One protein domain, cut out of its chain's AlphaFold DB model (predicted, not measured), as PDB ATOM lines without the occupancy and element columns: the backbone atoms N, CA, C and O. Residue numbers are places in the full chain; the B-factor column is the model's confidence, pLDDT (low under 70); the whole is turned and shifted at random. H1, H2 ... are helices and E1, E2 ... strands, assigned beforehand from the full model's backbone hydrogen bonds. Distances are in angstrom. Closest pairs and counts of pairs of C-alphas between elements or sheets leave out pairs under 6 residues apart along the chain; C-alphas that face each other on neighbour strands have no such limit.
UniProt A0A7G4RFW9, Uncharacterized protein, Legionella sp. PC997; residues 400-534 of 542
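Overview. This is residues 400 to 534 of the 542 residues of an uncharacterized protein of Legionella sp. PC997 (UniProt A0A7G4RFW9). A small sheet of three strands, E1, E2 and E3, is covered on one face by H2 and H3, which with H1 make a bundle of three helices side by side, their centres in a triangle. Beside this body H5 packs on part of H1, H7 stands about perpendicular to H3, and H6 with the long loop of residues 500 to 513 lies at the end away from the turn between E1 and E2. The printed part has 135 residues, with seven named helices and three named strands in the order H1 H2 H3 E1 E2 H4 H5 H6 H7 E3; the sheet runs E1 E2 E3, antiparallel throughout, and the class is mostly helix. The whole is compact, with a radius of gyration of the C-alphas of 13.9 A and spans of 43 by 34 by 26 A.

Along the chain. E1 is residues 455 to 461, 16.5 A long, E2 residues 464 to 470, 19.1 A, and E3 residues 531 to 533, ending at C-alpha 533 at (22.356, -33.993, 38.846). H1, residues 400 to 418, begins at C-alpha 400 at (24.740, -26.899, 18.680) and is 26.7 A long. H2 is residues 422 to 436, 20.9 A, and H3 residues 442 to 454, 18.5 A. H4 is residues 476 to 480, H5 residues 483 to 488, H6 residues 490 to 499, 14.1 A, and H7 residues 514 to 527, 20.0 A.

Arrangement. E1 and E2 form a hairpin, with N 459 and O 466 within hydrogen-bond range at 2.7 A; E2 and E3 have N 532 and O 465 at 2.8 A. H2 and H3 are on the same face, at heights over the sheet of 10.9 A and 9.3 A: two layers, helices on one face of a sheet. H1, H2 and H3 are an up and down bundle, each helix running against the one before. H2 touches H3 at a shallow tilt of 8 degrees, closest at the C-alphas of Leu 431 and Ala 445, 5.7 A. H1 touches H2 at 11 degrees, also shallow, closest at the C-alphas of Val 405 and Thr 432, 5.9 A. H1 is not on the sheet. With residues 403 to 410 alone H1 touches H5, closest at the C-alphas of Phe 407 and Ala 485, 5.0 A. H7 touches H3 with residues 521 to 525 alone, about perpendicular at 79 degrees, closest at the C-alphas of Gln 451 and Val 521, 6.5 A; it only grazes the sheet with residues 518 to 526. H4 and H7 only just touch, with 3 pairs of C-alphas within 8 A, the closest being those of Leu 479 and Val 514, 6.4 A. H6 and H7 are near each other. In the seven helices every O i to N i+4 pair is within hydrogen-bond range.

Size, cuts and confidence. The two C-alphas farthest apart, those of Thr 462 and Asn 506, are 43.6 A from each other. The printed part has no cut. The link from H6 to H7, 14 residues, is long; the other links are tight. The mean pLDDT of the printed part is 83.4, and 12 residues are under 70, among them residues 459 to 464.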
ATOM      1  N   LYS A 400      24.099 -26.936  17.355       87.56
ATOM      2  CA  LYS A 400      24.740 -26.899  18.680       87.56
ATOM      3  C   LYS A 400      24.800 -28.286  19.326       87.56
ATOM      4  O   LYS A 400      25.838 -28.645  19.868       87.56
ATOM      5  N   GLN A 401      23.732 -29.078  19.214       90.25
ATOM      6  CA  GLN A 401      23.707 -30.473  19.669       90.25
ATOM      7  C   GLN A 401      24.734 -31.323  18.913       90.25
ATOM      8  O   GLN A 401      25.443 -32.099  19.536       90.25
ATOM      9  N   GLN A 402      24.880 -31.140  17.595       89.62
ATOM     10  CA  GLN A 402      25.890 -31.850  16.798       89.62
ATOM     11  C   GLN A 402      27.319 -31.550  17.269       89.62
ATOM     12  O   GLN A 402      28.130 -32.467  17.389       89.62
ATOM     13  N   VAL A 403      27.622 -30.279  17.564       89.81
ATOM     14  CA  VAL A 403      28.935 -29.873  18.094       89.81
ATOM     15  C   VAL A 403      29.188 -30.502  19.464       89.81
ATOM     16  O   VAL A 403      30.262 -31.061  19.668       89.81
ATOM     17  N   ALA A 404      28.208 -30.481  20.372       91.94
ATOM     18  CA  ALA A 404      28.360 -31.093  21.692       91.94
ATOM     19  C   ALA A 404      28.461 -32.623  21.637       91.94
ATOM     20  O   ALA A 404      29.331 -33.174  22.292       91.94
ATOM     21  N   VAL A 405      27.652 -33.313  20.827       92.50
ATOM     22  CA  VAL A 405      27.767 -34.775  20.652       92.50
ATOM     23  C   VAL A 405      29.135 -35.140  20.079       92.50
ATOM     24  O   VAL A 405      29.797 -36.015  20.617       92.50
ATOM     25  N   THR A 406      29.614 -34.397  19.074       92.50
ATOM     26  CA  THR A 406      30.973 -34.594  18.546       92.50
ATOM     27  C   THR A 406      32.014 -34.409  19.651       92.50
ATOM     28  O   THR A 406      32.910 -35.232  19.786       92.50
ATOM     29  N   PHE A 407      31.901 -33.352  20.461       95.38
ATOM     30  CA  PHE A 407      32.806 -33.110  21.588       95.38
ATOM     31  C   PHE A 407      32.792 -34.265  22.602       95.38
ATOM     32  O   PHE A 407      33.851 -34.714  23.035       95.38
ATOM     33  N   LEU A 408      31.604 -34.768  22.945       95.25
ATOM     34  CA  LEU A 408      31.412 -35.886  23.868       95.25
ATOM     35  C   LEU A 408      32.002 -37.193  23.319       95.25
ATOM     36  O   LEU A 408      32.610 -37.931  24.087       95.25
ATOM     37  N   ASP A 409      31.926 -37.443  22.010       93.62
ATOM     38  CA  ASP A 409      32.568 -38.604  21.381       93.62
ATOM     39  C   ASP A 409      34.102 -38.540  21.504       93.62
ATOM     40  O   ASP A 409      34.741 -39.530  21.865       93.62
ATOM     41  N   TYR A 410      34.706 -37.363  21.286       92.75
ATOM     42  CA  TYR A 410      36.145 -37.169  21.522       92.75
ATOM     43  C   TYR A 410      36.511 -37.331  23.001       92.75
ATOM     44  O   TYR A 410      37.523 -37.957  23.308       92.75
ATOM     45  N   ALA A 411      35.692 -36.810  23.922       92.25
ATOM     46  CA  ALA A 411      35.900 -36.998  25.356       92.25
ATOM     47  C   ALA A 411      35.807 -38.483  25.744       92.25
ATOM     48  O   ALA A 411      36.638 -38.976  26.507       92.25
ATOM     49  N   LYS A 412      34.848 -39.221  25.172       91.38
ATOM     50  CA  LYS A 412      34.675 -40.663  25.377       91.38
ATOM     51  C   LYS A 412      35.906 -41.440  24.928       91.38
ATOM     52  O   LYS A 412      36.414 -42.259  25.690       91.38
ATOM     53  N   GLU A 413      36.401 -41.175  23.720       89.75
ATOM     54  CA  GLU A 413      37.604 -41.840  23.217       89.75
ATOM     55  C   GLU A 413      38.852 -41.456  24.009       89.75
ATOM     56  O   GLU A 413      39.634 -42.334  24.369       89.75
ATOM     57  N   PHE A 414      38.999 -40.188  24.395       87.38
ATOM     58  CA  PHE A 414      40.072 -39.765  25.291       87.38
ATOM     59  C   PHE A 414      40.024 -40.511  26.631       87.38
ATOM     60  O   PHE A 414      41.049 -40.991  27.109       87.38
ATOM     61  N   ILE A 415      38.848 -40.677  27.244       82.56
ATOM     62  CA  ILE A 415      38.712 -41.424  28.502       82.56
ATOM     63  C   ILE A 415      39.071 -42.900  28.295       82.56
ATOM     64  O   ILE A 415      39.828 -43.442  29.103       82.56
ATOM     65  N   LYS A 416      38.590 -43.538  27.219       82.06
ATOM     66  CA  LYS A 416      38.897 -44.944  26.890       82.06
ATOM     67  C   LYS A 416      40.390 -45.193  26.694       82.06
ATOM     68  O   LYS A 416      40.888 -46.225  27.134       82.06
ATOM     69  N   THR A 417      41.100 -44.276  26.046       76.19
ATOM     70  CA  THR A 417      42.533 -44.443  25.767       76.19
ATOM     71  C   THR A 417      43.411 -44.051  26.950       76.19
ATOM     72  O   THR A 417      44.478 -44.632  27.123       76.19
ATOM     73  N   THR A 418      42.976 -43.114  27.803       69.06
ATOM     74  CA  THR A 418      43.850 -42.553  28.849       69.06
ATOM     75  C   THR A 418      43.586 -43.044  30.268       69.06
ATOM     76  O   THR A 418      44.520 -43.046  31.071       69.06
ATOM     77  N   SER A 419      42.351 -43.403  30.630       68.94
ATOM     78  CA  SER A 419      42.004 -43.753  32.021       68.94
ATOM     79  C   SER A 419      41.074 -44.950  32.171       68.94
ATOM     80  O   SER A 419      41.040 -45.534  33.247       68.94
ATOM     81  N   LYS A 420      40.306 -45.298  31.129       76.44
ATOM     82  CA  LYS A 420      39.284 -46.359  31.138       76.44
ATOM     83  C   LYS A 420      38.304 -46.253  32.320       76.44
ATOM     84  O   LYS A 420      37.723 -47.244  32.742       76.44
ATOM     85  N   ASN A 421      38.101 -45.046  32.860       74.75
ATOM     86  CA  ASN A 421      37.254 -44.845  34.032       74.75
ATOM     87  C   ASN A 421      35.769 -44.985  33.655       74.75
ATOM     88  O   ASN A 421      35.212 -44.119  32.977       74.75
ATOM     89  N   HIS A 422      35.132 -46.059  34.128       69.88
ATOM     90  CA  HIS A 422      33.741 -46.385  33.811       69.88
ATOM     91  C   HIS A 422      32.740 -45.306  34.238       69.88
ATOM     92  O   HIS A 422      31.834 -45.005  33.475       69.88
ATOM     93  N   LEU A 423      32.929 -44.647  35.386       73.06
ATOM     94  CA  LEU A 423      32.019 -43.583  35.834       73.06
ATOM     95  C   LEU A 423      32.107 -42.327  34.962       73.06
ATOM     96  O   LEU A 423      31.089 -41.685  34.705       73.06
ATOM     97  N   LYS A 424      33.305 -41.985  34.470       86.38
ATOM     98  CA  LYS A 424      33.460 -40.916  33.476       86.38
ATOM     99  C   LYS A 424      32.773 -41.304  32.166       86.38
ATOM    100  O   LYS A 424      32.069 -40.479  31.600       86.38
ATOM    101  N   LEU A 425      32.934 -42.548  31.705       82.06
ATOM    102  CA  LEU A 425      32.270 -43.044  30.492       82.06
ATOM    103  C   LEU A 425      30.739 -43.031  30.621       82.06
ATOM    104  O   LEU A 425      30.071 -42.526  29.721       82.06
ATOM    105  N   ASP A 426      30.200 -43.493  31.750       80.88
ATOM    106  CA  ASP A 426      28.768 -43.460  32.062       80.88
ATOM    107  C   ASP A 426      28.221 -42.029  32.056       80.88
ATOM    108  O   ASP A 426      27.153 -41.774  31.498       80.88
ATOM    109  N   LEU A 427      28.955 -41.079  32.652       86.69
ATOM    110  CA  LEU A 427      28.579 -39.669  32.628       86.69
ATOM    111  C   LEU A 427      28.578 -39.127  31.194       86.69
ATOM    112  O   LEU A 427      27.620 -38.469  30.802       86.69
ATOM    113  N   ILE A 428      29.597 -39.425  30.382       94.25
ATOM    114  CA  ILE A 428      29.627 -38.995  28.976       94.25
ATOM    115  C   ILE A 428      28.459 -39.590  28.174       94.25
ATOM    116  O   ILE A 428      27.840 -38.878  27.380       94.25
ATOM    117  N   ASP A 429      28.106 -40.855  28.400       89.62
ATOM    118  CA  ASP A 429      26.976 -41.508  27.727       89.62
ATOM    119  C   ASP A 429      25.624 -40.926  28.156       89.62
ATOM    120  O   ASP A 429      24.743 -40.691  27.317       89.62
ATOM    121  N   LEU A 430      25.483 -40.595  29.439       88.56
ATOM    122  CA  LEU A 430      24.323 -39.883  29.960       88.56
ATOM    123  C   LEU A 430      24.208 -38.479  29.353       88.56
ATOM    124  O   LEU A 430      23.159 -38.143  28.809       88.56
ATOM    125  N   LEU A 431      25.280 -37.683  29.380       90.50
ATOM    126  CA  LEU A 431      25.304 -36.342  28.786       90.50
ATOM    127  C   LEU A 431      24.976 -36.393  27.292       90.50
ATOM    128  O   LEU A 431      24.217 -35.565  26.796       90.50
ATOM    129  N   THR A 432      25.499 -37.389  26.574       91.00
ATOM    130  CA  THR A 432      25.214 -37.587  25.146       91.00
ATOM    131  C   THR A 432      23.730 -37.843  24.919       91.00
ATOM    132  O   THR A 432      23.126 -37.241  24.031       91.00
ATOM    133  N   THR A 433      23.127 -38.703  25.739       87.00
ATOM    134  CA  THR A 433      21.697 -39.024  25.672       87.00
ATOM    135  C   THR A 433      20.840 -37.797  25.986       87.00
ATOM    136  O   THR A 433      19.974 -37.437  25.190       87.00
ATOM    137  N   GLN A 434      21.150 -37.084  27.069       88.62
ATOM    138  CA  GLN A 434      20.401 -35.904  27.500       88.62
ATOM    139  C   GLN A 434      20.541 -34.718  26.535       88.62
ATOM    140  O   GLN A 434      19.583 -33.976  26.328       88.62
ATOM    141  N   VAL A 435      21.695 -34.543  25.879       90.25
ATOM    142  CA  VAL A 435      21.860 -33.538  24.812       90.25
ATOM    143  C   VAL A 435      21.011 -33.891  23.597       90.25
ATOM    144  O   VAL A 435      20.370 -32.999  23.035       90.25
ATOM    145  N   LYS A 436      20.986 -35.167  23.180       89.56
ATOM    146  CA  LYS A 436      20.161 -35.625  22.048       89.56
ATOM    147  C   LYS A 436      18.672 -35.404  22.329       89.56
ATOM    148  O   LYS A 436      17.985 -34.822  21.497       89.56
ATOM    149  N   GLN A 437      18.240 -35.726  23.548       86.06
ATOM    150  CA  GLN A 437      16.863 -35.561  24.029       86.06
ATOM    151  C   GLN A 437      16.504 -34.116  24.427       86.06
ATOM    152  O   GLN A 437      15.360 -33.841  24.781       86.06
ATOM    153  N   ASN A 438      17.455 -33.173  24.338       85.88
ATOM    154  CA  ASN A 438      17.290 -31.768  24.732       85.88
ATOM    155  C   ASN A 438      16.865 -31.588  26.210       85.88
ATOM    156  O   ASN A 438      16.197 -30.614  26.557       85.88
ATOM    157  N   GLU A 439      17.264 -32.524  27.074       83.44
ATOM    158  CA  GLU A 439      17.079 -32.468  28.530       83.44
ATOM    159  C   GLU A 439      18.126 -31.561  29.194       83.44
ATOM    160  O   GLU A 439      17.832 -30.892  30.182       83.44
ATOM    161  N   ILE A 440      19.321 -31.464  28.600       88.31
ATOM    162  CA  ILE A 440      20.361 -30.500  28.981       88.31
ATOM    163  C   ILE A 440      20.827 -29.689  27.777       88.31
ATOM    164  O   ILE A 440      20.761 -30.134  26.628       88.31
ATOM    165  N   THR A 441      21.344 -28.488  28.037       90.56
ATOM    166  CA  THR A 441      21.914 -27.668  26.968       90.56
ATOM    167  C   THR A 441      23.271 -28.226  26.515       90.56
ATOM    168  O   THR A 441      24.050 -28.709  27.345       90.56
ATOM    169  N   PRO A 442      23.604 -28.121  25.212       91.31
ATOM    170  CA  PRO A 442      24.926 -28.464  24.683       91.31
ATOM    171  C   PRO A 442      26.079 -27.835  25.479       91.31
ATOM    172  O   PRO A 442      27.109 -28.463  25.707       91.31
ATOM    173  N   GLU A 443      25.890 -26.593  25.929       90.81
ATOM    174  CA  GLU A 443      26.848 -25.834  26.722       90.81
ATOM    175  C   GLU A 443      27.111 -26.462  28.102       90.81
ATOM    176  O   GLU A 443      28.267 -26.562  28.506       90.81
ATOM    177  N   ILE A 444      26.075 -26.920  28.817       90.38
ATOM    178  CA  ILE A 444      26.246 -27.609  30.109       90.38
ATOM    179  C   ILE A 444      27.004 -28.921  29.906       90.38
ATOM    180  O   ILE A 444      27.969 -29.184  30.620       90.38
ATOM    181  N   ALA A 445      26.622 -29.701  28.894       91.31
ATOM    182  CA  ALA A 445      27.242 -30.991  28.623       91.31
ATOM    183  C   ALA A 445      28.745 -30.879  28.336       91.31
ATOM    184  O   ALA A 445      29.529 -31.646  28.888       91.31
ATOM    185  N   MET A 446      29.167 -29.896  27.533       93.88
ATOM    186  CA  MET A 446      30.589 -29.685  27.233       93.88
ATOM    187  C   MET A 446      31.395 -29.258  28.470       93.88
ATOM    188  O   MET A 446      32.526 -29.720  28.633       93.88
ATOM    189  N   LYS A 447      30.835 -28.431  29.368       93.69
ATOM    190  CA  LYS A 447      31.509 -28.059  30.630       93.69
ATOM    191  C   LYS A 447      31.681 -29.256  31.551       93.69
ATOM    192  O   LYS A 447      32.800 -29.540  31.966       93.69
ATOM    193  N   VAL A 448      30.587 -29.973  31.808       93.19
ATOM    194  CA  VAL A 448      30.571 -31.134  32.705       93.19
ATOM    195  C   VAL A 448      31.497 -32.222  32.173       93.19
ATOM    196  O   VAL A 448      32.311 -32.754  32.923       93.19
ATOM    197  N   ALA A 449      31.450 -32.511  30.871       94.50
ATOM    198  CA  ALA A 449      32.381 -33.432  30.227       94.50
ATOM    199  C   ALA A 449      33.838 -32.983  30.385       94.50
ATOM    200  O   ALA A 449      34.694 -33.803  30.696       94.50
ATOM    201  N   THR A 450      34.119 -31.684  30.229       93.94
ATOM    202  CA  THR A 450      35.478 -31.146  30.372       93.94
ATOM    203  C   THR A 450      36.001 -31.259  31.794       93.94
ATOM    204  O   THR A 450      37.106 -31.754  31.999       93.94
ATOM    205  N   GLN A 451      35.209 -30.867  32.788       91.88
ATOM    206  CA  GLN A 451      35.620 -30.986  34.183       91.88
ATOM    207  C   GLN A 451      35.772 -32.453  34.595       91.88
ATOM    208  O   GLN A 451      36.787 -32.826  35.171       91.88
ATOM    209  N   SER A 452      34.803 -33.305  34.255       88.31
ATOM    210  CA  SER A 452      34.821 -34.720  34.643       88.31
ATOM    211  C   SER A 452      35.916 -35.526  33.944       88.31
ATOM    212  O   SER A 452      36.535 -36.379  34.584       88.31
ATOM    213  N   MET A 453      36.229 -35.258  32.668       90.75
ATOM    214  CA  MET A 453      37.300 -35.987  31.976       90.75
ATOM    215  C   MET A 453      38.668 -35.705  32.602       90.75
ATOM    216  O   MET A 453      39.443 -36.641  32.813       90.75
ATOM    217  N   PHE A 454      38.913 -34.453  32.997       88.44
ATOM    218  CA  PHE A 454      40.140 -34.022  33.670       88.44
ATOM    219  C   PHE A 454      40.096 -34.156  35.190       88.44
ATOM    220  O   PHE A 454      41.108 -33.915  35.848       88.44
ATOM    221  N   ALA A 455      38.965 -34.581  35.755       81.06
ATOM    222  CA  ALA A 455      38.852 -34.752  37.186       81.06
ATOM    223  C   ALA A 455      39.807 -35.835  37.693       81.06
ATOM    224  O   ALA A 455      39.926 -36.904  37.082       81.06
ATOM    225  N   ARG A 456      40.448 -35.600  38.837       75.06
ATOM    226  CA  ARG A 456      41.280 -36.621  39.487       75.06
ATOM    227  C   ARG A 456      40.431 -37.802  39.970       75.06
ATOM    228  O   ARG A 456      40.845 -38.942  39.796       75.06
ATOM    229  N   SER A 457      39.240 -37.542  40.509       72.62
ATOM    230  CA  SER A 457      38.269 -38.577  40.884       72.62
ATOM    231  C   SER A 457      36.843 -38.185  40.505       72.62
ATOM    232  O   SER A 457      36.530 -37.000  40.389       72.62
ATOM    233  N   ILE A 458      35.987 -39.190  40.306       70.88
ATOM    234  CA  ILE A 458      34.545 -39.043  40.100       70.88
ATOM    235  C   ILE A 458      33.808 -40.107  40.926       70.88
ATOM    236  O   ILE A 458      34.244 -41.252  41.006       70.88
ATOM    237  N   GLU A 459      32.701 -39.718  41.540       65.81
ATOM    238  CA  GLU A 459      31.819 -40.509  42.392       65.81
ATOM    239  C   GLU A 459      30.393 -40.406  41.830       65.81
ATOM    240  O   GLU A 459      30.016 -39.379  41.260       65.81
ATOM    241  N   ARG A 460      29.576 -41.451  41.989       65.81
ATOM    242  CA  ARG A 460      28.162 -41.437  41.591       65.81
ATOM    243  C   ARG A 460      27.270 -41.776  42.782       65.81
ATOM    244  O   ARG A 460      27.347 -42.869  43.329       65.81
ATOM    245  N   ASN A 461      26.385 -40.846  43.118       65.69
ATOM    246  CA  ASN A 461      25.222 -41.048  43.979       65.69
ATOM    247  C   ASN A 461      23.983 -41.332  43.112       65.69
ATOM    248  O   ASN A 461      24.030 -41.171  41.892       65.69
ATOM    249  N   THR A 462      22.860 -41.718  43.728       54.75
ATOM    250  CA  THR A 462      21.633 -42.216  43.064       54.75
ATOM    251  C   THR A 462      21.262 -41.466  41.776       54.75
ATOM    252  O   THR A 462      21.045 -42.109  40.755       54.75
ATOM    253  N   ASN A 463      21.303 -40.125  41.795       62.19
ATOM    254  CA  ASN A 463      21.036 -39.264  40.632       62.19
ATOM    255  C   ASN A 463      22.110 -38.184  40.409       62.19
ATOM    256  O   ASN A 463      21.847 -37.212  39.711       62.19
ATOM    257  N   ASN A 464      23.286 -38.286  41.033       69.31
ATOM    258  CA  ASN A 464      24.287 -37.215  40.991       69.31
ATOM    259  C   ASN A 464      25.683 -37.770  40.724       69.31
ATOM    260  O   ASN A 464      26.078 -38.752  41.345       69.31
ATOM    261  N   PHE A 465      26.440 -37.117  39.857       78.44
ATOM    262  CA  PHE A 465      27.870 -37.345  39.693       78.44
ATOM    263  C   PHE A 465      28.614 -36.241  40.432       78.44
ATOM    264  O   PHE A 465      28.289 -35.082  40.233       78.44
ATOM    265  N   LEU A 466      29.601 -36.571  41.260       75.50
ATOM    266  CA  LEU A 466      30.478 -35.592  41.904       75.50
ATOM    267  C   LEU A 466      31.918 -35.865  41.506       75.50
ATOM    268  O   LEU A 466      32.316 -37.018  41.427       75.50
ATOM    269  N   TRP A 467      32.721 -34.836  41.278       81.88
ATOM    270  CA  TRP A 467      34.128 -35.011  40.923       81.88
ATOM    271  C   TRP A 467      35.033 -34.061  41.707       81.88
ATOM    272  O   TRP A 467      34.566 -33.097  42.305       81.88
ATOM    273  N   LYS A 468      36.333 -34.367  41.806       76.25
ATOM    274  CA  LYS A 468      37.267 -33.591  42.645       76.25
ATOM    275  C   LYS A 468      38.621 -33.392  41.976       76.25
ATOM    276  O   LYS A 468      39.281 -34.373  41.633       76.25
ATOM    277  N   GLY A 469      39.065 -32.132  41.942       73.12
ATOM    278  CA  GLY A 469      40.394 -31.683  41.513       73.12
ATOM    279  C   GLY A 469      40.721 -31.978  40.051       73.12
ATOM    280  O   GLY A 469      40.027 -32.750  39.397       73.12
ATOM    281  N   VAL A 470      41.827 -31.424  39.556       82.56
ATOM    282  CA  VAL A 470      42.309 -31.627  38.177       82.56
ATOM    283  C   VAL A 470      43.530 -32.538  38.144       82.56
ATOM    284  O   VAL A 470      44.426 -32.435  38.982       82.56
ATOM    285  N   ALA A 471      43.593 -33.409  37.139       75.56
ATOM    286  CA  ALA A 471      44.771 -34.200  36.818       75.56
ATOM    287  C   ALA A 471      45.144 -34.053  35.333       75.56
ATOM    288  O   ALA A 471      44.502 -34.623  34.455       75.56
ATOM    289  N   PHE A 472      46.255 -33.358  35.058       71.25
ATOM    290  CA  PHE A 472      46.924 -33.360  33.746       71.25
ATOM    291  C   PHE A 472      48.029 -34.417  33.665       71.25
ATOM    292  O   PHE A 472      49.041 -34.214  33.003       71.25
ATOM    293  N   ASN A 473      47.877 -35.541  34.366       52.12
ATOM    294  CA  ASN A 473      48.882 -36.605  34.474       52.12
ATOM    295  C   ASN A 473      49.079 -37.409  33.168       52.12
ATOM    296  O   ASN A 473      49.363 -38.605  33.208       52.12
ATOM    297  N   LYS A 474      48.889 -36.775  32.009       65.31
ATOM    298  CA  LYS A 474      48.918 -37.374  30.677       65.31
ATOM    299  C   LYS A 474      49.914 -36.629  29.794       65.31
ATOM    300  O   LYS A 474      50.124 -35.428  29.956       65.31
ATOM    301  N   SER A 475      50.527 -37.360  28.865       70.06
ATOM    302  CA  SER A 475      51.482 -36.806  27.907       70.06
ATOM    303  C   SER A 475      50.842 -35.704  27.055       70.06
ATOM    304  O   SER A 475      49.635 -35.697  26.800       70.06
ATOM    305  N   GLU A 476      51.668 -34.779  26.571       73.62
ATOM    306  CA  GLU A 476      51.248 -33.707  25.661       73.62
ATOM    307  C   GLU A 476      50.583 -34.260  24.386       73.62
ATOM    308  O   GLU A 476      49.625 -33.684  23.870       73.62
ATOM    309  N   GLN A 477      51.011 -35.447  23.941       73.50
ATOM    310  CA  GLN A 477      50.413 -36.188  22.831       73.50
ATOM    311  C   GLN A 477      48.973 -36.641  23.128       73.50
ATOM    312  O   GLN A 477      48.099 -36.501  22.273       73.50
ATOM    313  N   SER A 478      48.689 -37.113  24.345       75.25
ATOM    314  CA  SER A 478      47.328 -37.477  24.760       75.25
ATOM    315  C   SER A 478      46.422 -36.250  24.851       75.25
ATOM    316  O   SER A 478      45.292 -36.290  24.372       75.25
ATOM    317  N   LEU A 479      46.918 -35.133  25.393       81.25
ATOM    318  CA  LEU A 479      46.171 -33.866  25.427       81.25
ATOM    319  C   LEU A 479      45.890 -33.332  24.014       81.25
ATOM    320  O   LEU A 479      44.802 -32.822  23.749       81.25
ATOM    321  N   SER A 480      46.833 -33.527  23.088       84.31
ATOM    322  CA  SER A 480      46.694 -33.118  21.687       84.31
ATOM    323  C   SER A 480      45.522 -33.810  20.972       84.31
ATOM    324  O   SER A 480      44.934 -33.236  20.057       84.31
ATOM    325  N   SER A 481      45.123 -35.011  21.414       86.31
ATOM    326  CA  SER A 481      43.978 -35.740  20.843       86.31
ATOM    327  C   SER A 481      42.623 -35.051  21.075       86.31
ATOM    328  O   SER A 481      41.677 -35.292  20.322       86.31
ATOM    329  N   LEU A 482      42.535 -34.158  22.069       89.06
ATOM    330  CA  LEU A 482      41.330 -33.386  22.377       89.06
ATOM    331  C   LEU A 482      41.236 -32.077  21.585       89.06
ATOM    332  O   LEU A 482      40.131 -31.560  21.419       89.06
ATOM    333  N   LEU A 483      42.346 -31.544  21.059       90.00
ATOM    334  CA  LEU A 483      42.359 -30.246  20.364       90.00
ATOM    335  C   LEU A 483      41.332 -30.159  19.221       90.00
ATOM    336  O   LEU A 483      40.605 -29.169  19.178       90.00
ATOM    337  N   PRO A 484      41.126 -31.200  18.382       90.19
ATOM    338  CA  PRO A 484      40.080 -31.162  17.360       90.19
ATOM    339  C   PRO A 484      38.661 -30.960  17.918       90.19
ATOM    340  O   PRO A 484      37.819 -30.355  17.252       90.19
ATOM    341  N   ALA A 485      38.368 -31.465  19.121       90.19
ATOM    342  CA  ALA A 485      37.078 -31.272  19.784       90.19
ATOM    343  C   ALA A 485      36.918 -29.829  20.283       90.19
ATOM    344  O   ALA A 485      35.864 -29.209  20.104       90.19
ATOM    345  N   PHE A 486      37.982 -29.280  20.865       91.50
ATOM    346  CA  PHE A 486      38.033 -27.906  21.356       91.50
ATOM    347  C   PHE A 486      37.977 -26.884  20.213       91.50
ATOM    348  O   PHE A 486      37.183 -25.951  20.285       91.50
ATOM    349  N   ASP A 487      38.682 -27.113  19.104       88.50
ATOM    350  CA  ASP A 487      38.618 -26.264  17.907       88.50
ATOM    351  C   ASP A 487      37.211 -26.247  17.291       88.50
ATOM    352  O   ASP A 487      36.667 -25.190  16.963       88.50
ATOM    353  N   LYS A 488      36.548 -27.409  17.202       88.50
ATOM    354  CA  LYS A 488      35.156 -27.502  16.721       88.50
ATOM    355  C   LYS A 488      34.151 -26.812  17.651       88.50
ATOM    356  O   LYS A 488      33.072 -26.426  17.200       88.50
ATOM    357  N   SER A 489      34.498 -26.640  18.927       90.31
ATOM    358  CA  SER A 489      33.688 -25.971  19.953       90.31
ATOM    359  C   SER A 489      34.234 -24.589  20.351       90.31
ATOM    360  O   SER A 489      33.763 -23.989  21.317       90.31
ATOM    361  N   ILE A 490      35.163 -24.014  19.579       88.75
ATOM    362  CA  ILE A 490      35.892 -22.788  19.948       88.75
ATOM    363  C   ILE A 490      34.984 -21.576  20.180       88.75
ATOM    364  O   ILE A 490      35.240 -20.753  21.061       88.75
ATOM    365  N   GLY A 491      33.875 -21.485  19.437       85.38
ATOM    366  CA  GLY A 491      32.882 -20.425  19.613       85.38
ATOM    367  C   GLY A 491      32.191 -20.481  20.978       85.38
ATOM    368  O   GLY A 491      31.886 -19.434  21.554       85.38
ATOM    369  N   PHE A 492      31.990 -21.686  21.523       89.12
ATOM    370  CA  PHE A 492      31.475 -21.877  22.876       89.12
ATOM    371  C   PHE A 492      32.508 -21.423  23.911       89.12
ATOM    372  O   PHE A 492      32.206 -20.530  24.703       89.12
ATOM    373  N   TRP A 493      33.735 -21.950  23.850       89.88
ATOM    374  CA  TRP A 493      34.792 -21.622  24.811       89.88
ATOM    375  C   TRP A 493      35.149 -20.134  24.810       89.88
ATOM    376  O   TRP A 493      35.239 -19.528  25.871       89.88
ATOM    377  N   THR A 494      35.233 -19.502  23.637       87.12
ATOM    378  CA  THR A 494      35.480 -18.054  23.524       87.12
ATOM    379  C   THR A 494      34.361 -17.242  24.179       87.12
ATOM    380  O   THR A 494      34.623 -16.306  24.932       87.12
ATOM    381  N   SER A 495      33.097 -17.599  23.920       86.25
ATOM    382  CA  SER A 495      31.946 -16.906  24.520       86.25
ATOM    383  C   SER A 495      31.911 -17.090  26.038       86.25
ATOM    384  O   SER A 495      31.624 -16.148  26.777       86.25
ATOM    385  N   TYR A 496      32.234 -18.298  26.497       86.62
ATOM    386  CA  TYR A 496      32.270 -18.662  27.903       86.62
ATOM    387  C   TYR A 496      33.373 -17.910  28.661       86.62
ATOM    388  O   TYR A 496      33.091 -17.200  29.620       86.62
ATOM    389  N   LEU A 497      34.615 -17.957  28.180       86.75
ATOM    390  CA  LEU A 497      35.751 -17.295  28.826       86.75
ATOM    391  C   LEU A 497      35.613 -15.765  28.848       86.75
ATOM    392  O   LEU A 497      35.974 -15.136  29.843       86.75
ATOM    393  N   LYS A 498      35.028 -15.155  27.806       86.62
ATOM    394  CA  LYS A 498      34.700 -13.716  27.801       86.62
ATOM    395  C   LYS A 498      33.664 -13.353  28.855       86.62
ATOM    396  O   LYS A 498      33.828 -12.360  29.557       86.62
ATOM    397  N   LYS A 499      32.598 -14.154  28.976       86.06
ATOM    398  CA  LYS A 499      31.538 -13.932  29.972       86.06
ATOM    399  C   LYS A 499      32.098 -13.932  31.398       86.06
ATOM    400  O   LYS A 499      31.588 -13.202  32.240       86.06
ATOM    401  N   HIS A 500      33.143 -14.720  31.645       83.38
ATOM    402  CA  HIS A 500      33.765 -14.863  32.958       83.38
ATOM    403  C   HIS A 500      35.076 -14.064  33.128       83.38
ATOM    404  O   HIS A 500      35.786 -14.256  34.110       83.38
ATOM    405  N   GLY A 501      35.402 -13.150  32.204       79.75
ATOM    406  CA  GLY A 501      36.539 -12.229  32.344       79.75
ATOM    407  C   GLY A 501      37.930 -12.858  32.191       79.75
ATOM    408  O   GLY A 501      38.919 -12.204  32.507       79.75
ATOM    409  N   VAL A 502      38.022 -14.096  31.694       82.38
ATOM    410  CA  VAL A 502      39.298 -14.798  31.444       82.38
ATOM    411  C   VAL A 502      39.952 -14.324  30.143       82.38
ATOM    412  O   VAL A 502      41.171 -14.344  30.010       82.38
ATOM    413  N   MET A 503      39.136 -13.875  29.185       81.62
ATOM    414  CA  MET A 503      39.568 -13.285  27.917       81.62
ATOM    415  C   MET A 503      38.983 -11.887  27.746       81.62
ATOM    416  O   MET A 503      37.851 -11.620  28.159       81.62
ATOM    417  N   SER A 504      39.720 -11.008  27.064       77.94
ATOM    418  CA  SER A 504      39.230  -9.657  26.773       77.94
ATOM    419  C   SER A 504      38.053  -9.693  25.791       77.94
ATOM    420  O   SER A 504      38.003 -10.518  24.877       77.94
ATOM    421  N   SER A 505      37.107  -8.755  25.908       72.25
ATOM    422  CA  SER A 505      35.929  -8.676  25.022       72.25
ATOM    423  C   SER A 505      36.290  -8.585  23.529       72.25
ATOM    424  O   SER A 505      35.564  -9.127  22.690       72.25
ATOM    425  N   ASN A 506      37.449  -8.000  23.211       72.44
ATOM    426  CA  ASN A 506      37.978  -7.822  21.853       72.44
ATOM    427  C   ASN A 506      38.894  -8.966  21.373       72.44
ATOM    428  O   ASN A 506      39.340  -8.946  20.231       72.44
ATOM    429  N   GLU A 507      39.193  -9.949  22.221       75.81
ATOM    430  CA  GLU A 507      40.091 -11.058  21.896       75.81
ATOM    431  C   GLU A 507      39.323 -12.165  21.159       75.81
ATOM    432  O   GLU A 507      38.214 -12.527  21.551       75.81
ATOM    433  N   THR A 508      39.866 -12.703  20.072       70.56
ATOM    434  CA  THR A 508      39.243 -13.803  19.312       70.56
ATOM    435  C   THR A 508      40.201 -14.972  19.255       70.56
ATOM    436  O   THR A 508      41.310 -14.831  18.743       70.56
ATOM    437  N   LEU A 509      39.763 -16.116  19.780       76.56
ATOM    438  CA  LEU A 509      40.517 -17.354  19.704       76.56
ATOM    439  C   LEU A 509      40.219 -18.044  18.369       76.56
ATOM    440  O   LEU A 509      39.055 -18.300  18.061       76.56
ATOM    441  N   ASN A 510      41.260 -18.341  17.590       75.00
ATOM    442  CA  ASN A 510      41.124 -19.027  16.297       75.00
ATOM    443  C   ASN A 510      41.498 -20.516  16.366       75.00
ATOM    444  O   ASN A 510      41.030 -21.286  15.532       75.00
ATOM    445  N   THR A 511      42.301 -20.914  17.355       81.31
ATOM    446  CA  THR A 511      42.718 -22.298  17.636       81.31
ATOM    447  C   THR A 511      42.935 -22.476  19.137       81.31
ATOM    448  O   THR A 511      43.294 -21.510  19.815       81.31
ATOM    449  N   ILE A 512      42.754 -23.692  19.652       84.88
ATOM    450  CA  ILE A 512      43.083 -24.067  21.033       84.88
ATOM    451  C   ILE A 512      44.347 -24.931  21.013       84.88
ATOM    452  O   ILE A 512      44.375 -25.972  20.366       84.88
ATOM    453  N   ASP A 513      45.395 -24.497  21.714       87.31
ATOM    454  CA  ASP A 513      46.590 -25.307  21.980       87.31
ATOM    455  C   ASP A 513      46.501 -25.994  23.357       87.31
ATOM    456  O   ASP A 513      45.544 -25.805  24.114       87.31
ATOM    457  N   VAL A 514      47.488 -26.834  23.685       86.62
ATOM    458  CA  VAL A 514      47.511 -27.594  24.948       86.62
ATOM    459  C   VAL A 514      47.582 -26.671  26.170       86.62
ATOM    460  O   VAL A 514      46.970 -26.967  27.199       86.62
ATOM    461  N   ASP A 515      48.284 -25.544  26.080       85.81
ATOM    462  CA  ASP A 515      48.386 -24.592  27.187       85.81
ATOM    463  C   ASP A 515      47.061 -23.862  27.417       85.81
ATOM    464  O   ASP A 515      46.649 -23.632  28.557       85.81
ATOM    465  N   PHE A 516      46.345 -23.545  26.344       86.25
ATOM    466  CA  PHE A 516      45.026 -22.943  26.409       86.25
ATOM    467  C   PHE A 516      43.963 -23.932  26.899       86.25
ATOM    468  O   PHE A 516      43.108 -23.566  27.704       86.25
ATOM    469  N   LEU A 517      44.053 -25.203  26.496       89.69
ATOM    470  CA  LEU A 517      43.250 -26.293  27.055       89.69
ATOM    471  C   LEU A 517      43.428 -26.388  28.577       89.69
ATOM    472  O   LEU A 517      42.436 -26.425  29.303       89.69
ATOM    473  N   LYS A 518      44.675 -26.377  29.069       88.38
ATOM    474  CA  LYS A 518      44.961 -26.391  30.514       88.38
ATOM    475  C   LYS A 518      44.328 -25.196  31.220       88.38
ATOM    476  O   LYS A 518      43.647 -25.387  32.219       88.38
ATOM    477  N   LYS A 519      44.438 -23.993  30.643       86.75
ATOM    478  CA  LYS A 519      43.773 -22.789  31.175       86.75
ATOM    479  C   LYS A 519      42.257 -22.941  31.271       86.75
ATOM    480  O   LYS A 519      41.680 -22.494  32.255       86.75
ATOM    481  N   ILE A 520      41.609 -23.550  30.274       89.56
ATOM    482  CA  ILE A 520      40.164 -23.825  30.323       89.56
ATOM    483  C   ILE A 520      39.846 -24.747  31.501       89.56
ATOM    484  O   ILE A 520      38.940 -24.458  32.276       89.56
ATOM    485  N   VAL A 521      40.591 -25.841  31.645       90.69
ATOM    486  CA  VAL A 521      40.356 -26.844  32.689       90.69
ATOM    487  C   VAL A 521      40.606 -26.270  34.087       90.69
ATOM    488  O   VAL A 521      39.735 -26.399  34.944       90.69
ATOM    489  N   ASP A 522      41.723 -25.572  34.297       88.44
ATOM    490  CA  ASP A 522      42.050 -24.906  35.566       88.44
ATOM    491  C   ASP A 522      41.001 -23.852  35.931       88.44
ATOM    492  O   ASP A 522      40.586 -23.731  37.085       88.44
ATOM    493  N   PHE A 523      40.529 -23.097  34.934       88.69
ATOM    494  CA  PHE A 523      39.473 -22.119  35.146       88.69
ATOM    495  C   PHE A 523      38.170 -22.787  35.595       88.69
ATOM    496  O   PHE A 523      37.547 -22.324  36.549       88.69
ATOM    497  N   LEU A 524      37.759 -23.875  34.940       89.75
ATOM    498  CA  LEU A 524      36.550 -24.605  35.321       89.75
ATOM    499  C   LEU A 524      36.672 -25.225  36.721       89.75
ATOM    500  O   LEU A 524      35.703 -25.195  37.471       89.75
ATOM    501  N   ASP A 525      37.842 -25.744  37.096       86.81
ATOM    502  CA  ASP A 525      38.066 -26.325  38.426       86.81
ATOM    503  C   ASP A 525      37.970 -25.296  39.554       86.81
ATOM    504  O   ASP A 525      37.487 -25.607  40.636       86.81
ATOM    505  N   GLY A 526      38.394 -24.056  39.309       84.38
ATOM    506  CA  GLY A 526      38.311 -22.997  40.313       84.38
ATOM    507  C   GLY A 526      36.942 -22.317  40.429       84.38
ATOM    508  O   GLY A 526      36.707 -21.631  41.424       84.38
ATOM    509  N   ASN A 527      36.067 -22.434  39.419       82.75
ATOM    510  CA  ASN A 527      34.929 -21.512  39.261       82.75
ATOM    511  C   ASN A 527      33.566 -22.165  38.993       82.75
ATOM    512  O   ASN A 527      32.557 -21.465  39.055       82.75
ATOM    513  N   GLU A 528      33.506 -23.458  38.688       87.25
ATOM    514  CA  GLU A 528      32.250 -24.160  38.405       87.25
ATOM    515  C   GLU A 528      31.979 -25.260  39.432       87.25
ATOM    516  O   GLU A 528      32.895 -25.764  40.075       87.25
ATOM    517  N   GLU A 529      30.710 -25.648  39.581       81.69
ATOM    518  CA  GLU A 529      30.328 -26.741  40.474       81.69
ATOM    519  C   GLU A 529      30.884 -28.080  39.978       81.69
ATOM    520  O   GLU A 529      30.805 -28.410  38.793       81.69
ATOM    521  N   HIS A 530      31.389 -28.893  40.906       84.38
ATOM    522  CA  HIS A 530      31.904 -30.228  40.604       84.38
ATOM    523  C   HIS A 530      30.867 -31.322  40.821       84.38
ATOM    524  O   HIS A 530      31.169 -32.387  41.367       84.38
ATOM    525  N   SER A 531      29.623 -31.041  40.437       84.44
ATOM    526  CA  SER A 531      28.553 -32.025  40.487       84.44
ATOM    527  C   SER A 531      27.588 -31.911  39.312       84.44
ATOM    528  O   SER A 531      27.443 -30.844  38.719       84.44
ATOM    529  N   PHE A 532      26.932 -33.015  38.964       85.81
ATOM    530  CA  PHE A 532      25.940 -33.079  37.902       85.81
ATOM    531  C   PHE A 532      24.762 -33.960  38.312       85.81
ATOM    532  O   PHE A 532      24.889 -35.183  38.406       85.81
ATOM    533  N   PHE A 533      23.604 -33.326  38.501       80.81
ATOM    534  CA  PHE A 533      22.356 -33.993  38.846       80.81
ATOM    535  C   PHE A 533      21.567 -34.364  37.588       80.81
ATOM    536  O   PHE A 533      21.208 -33.507  36.782       80.81
ATOM    537  N   ALA A 534      21.259 -35.648  37.449       62.53
ATOM    538  CA  ALA A 534      20.376 -36.173  36.423       62.53
ATOM    539  C   ALA A 534      18.933 -36.148  36.946       62.53
ATOM    540  O   ALA A 534      18.451 -37.127  37.518       62.53
TER     541      ALA A 534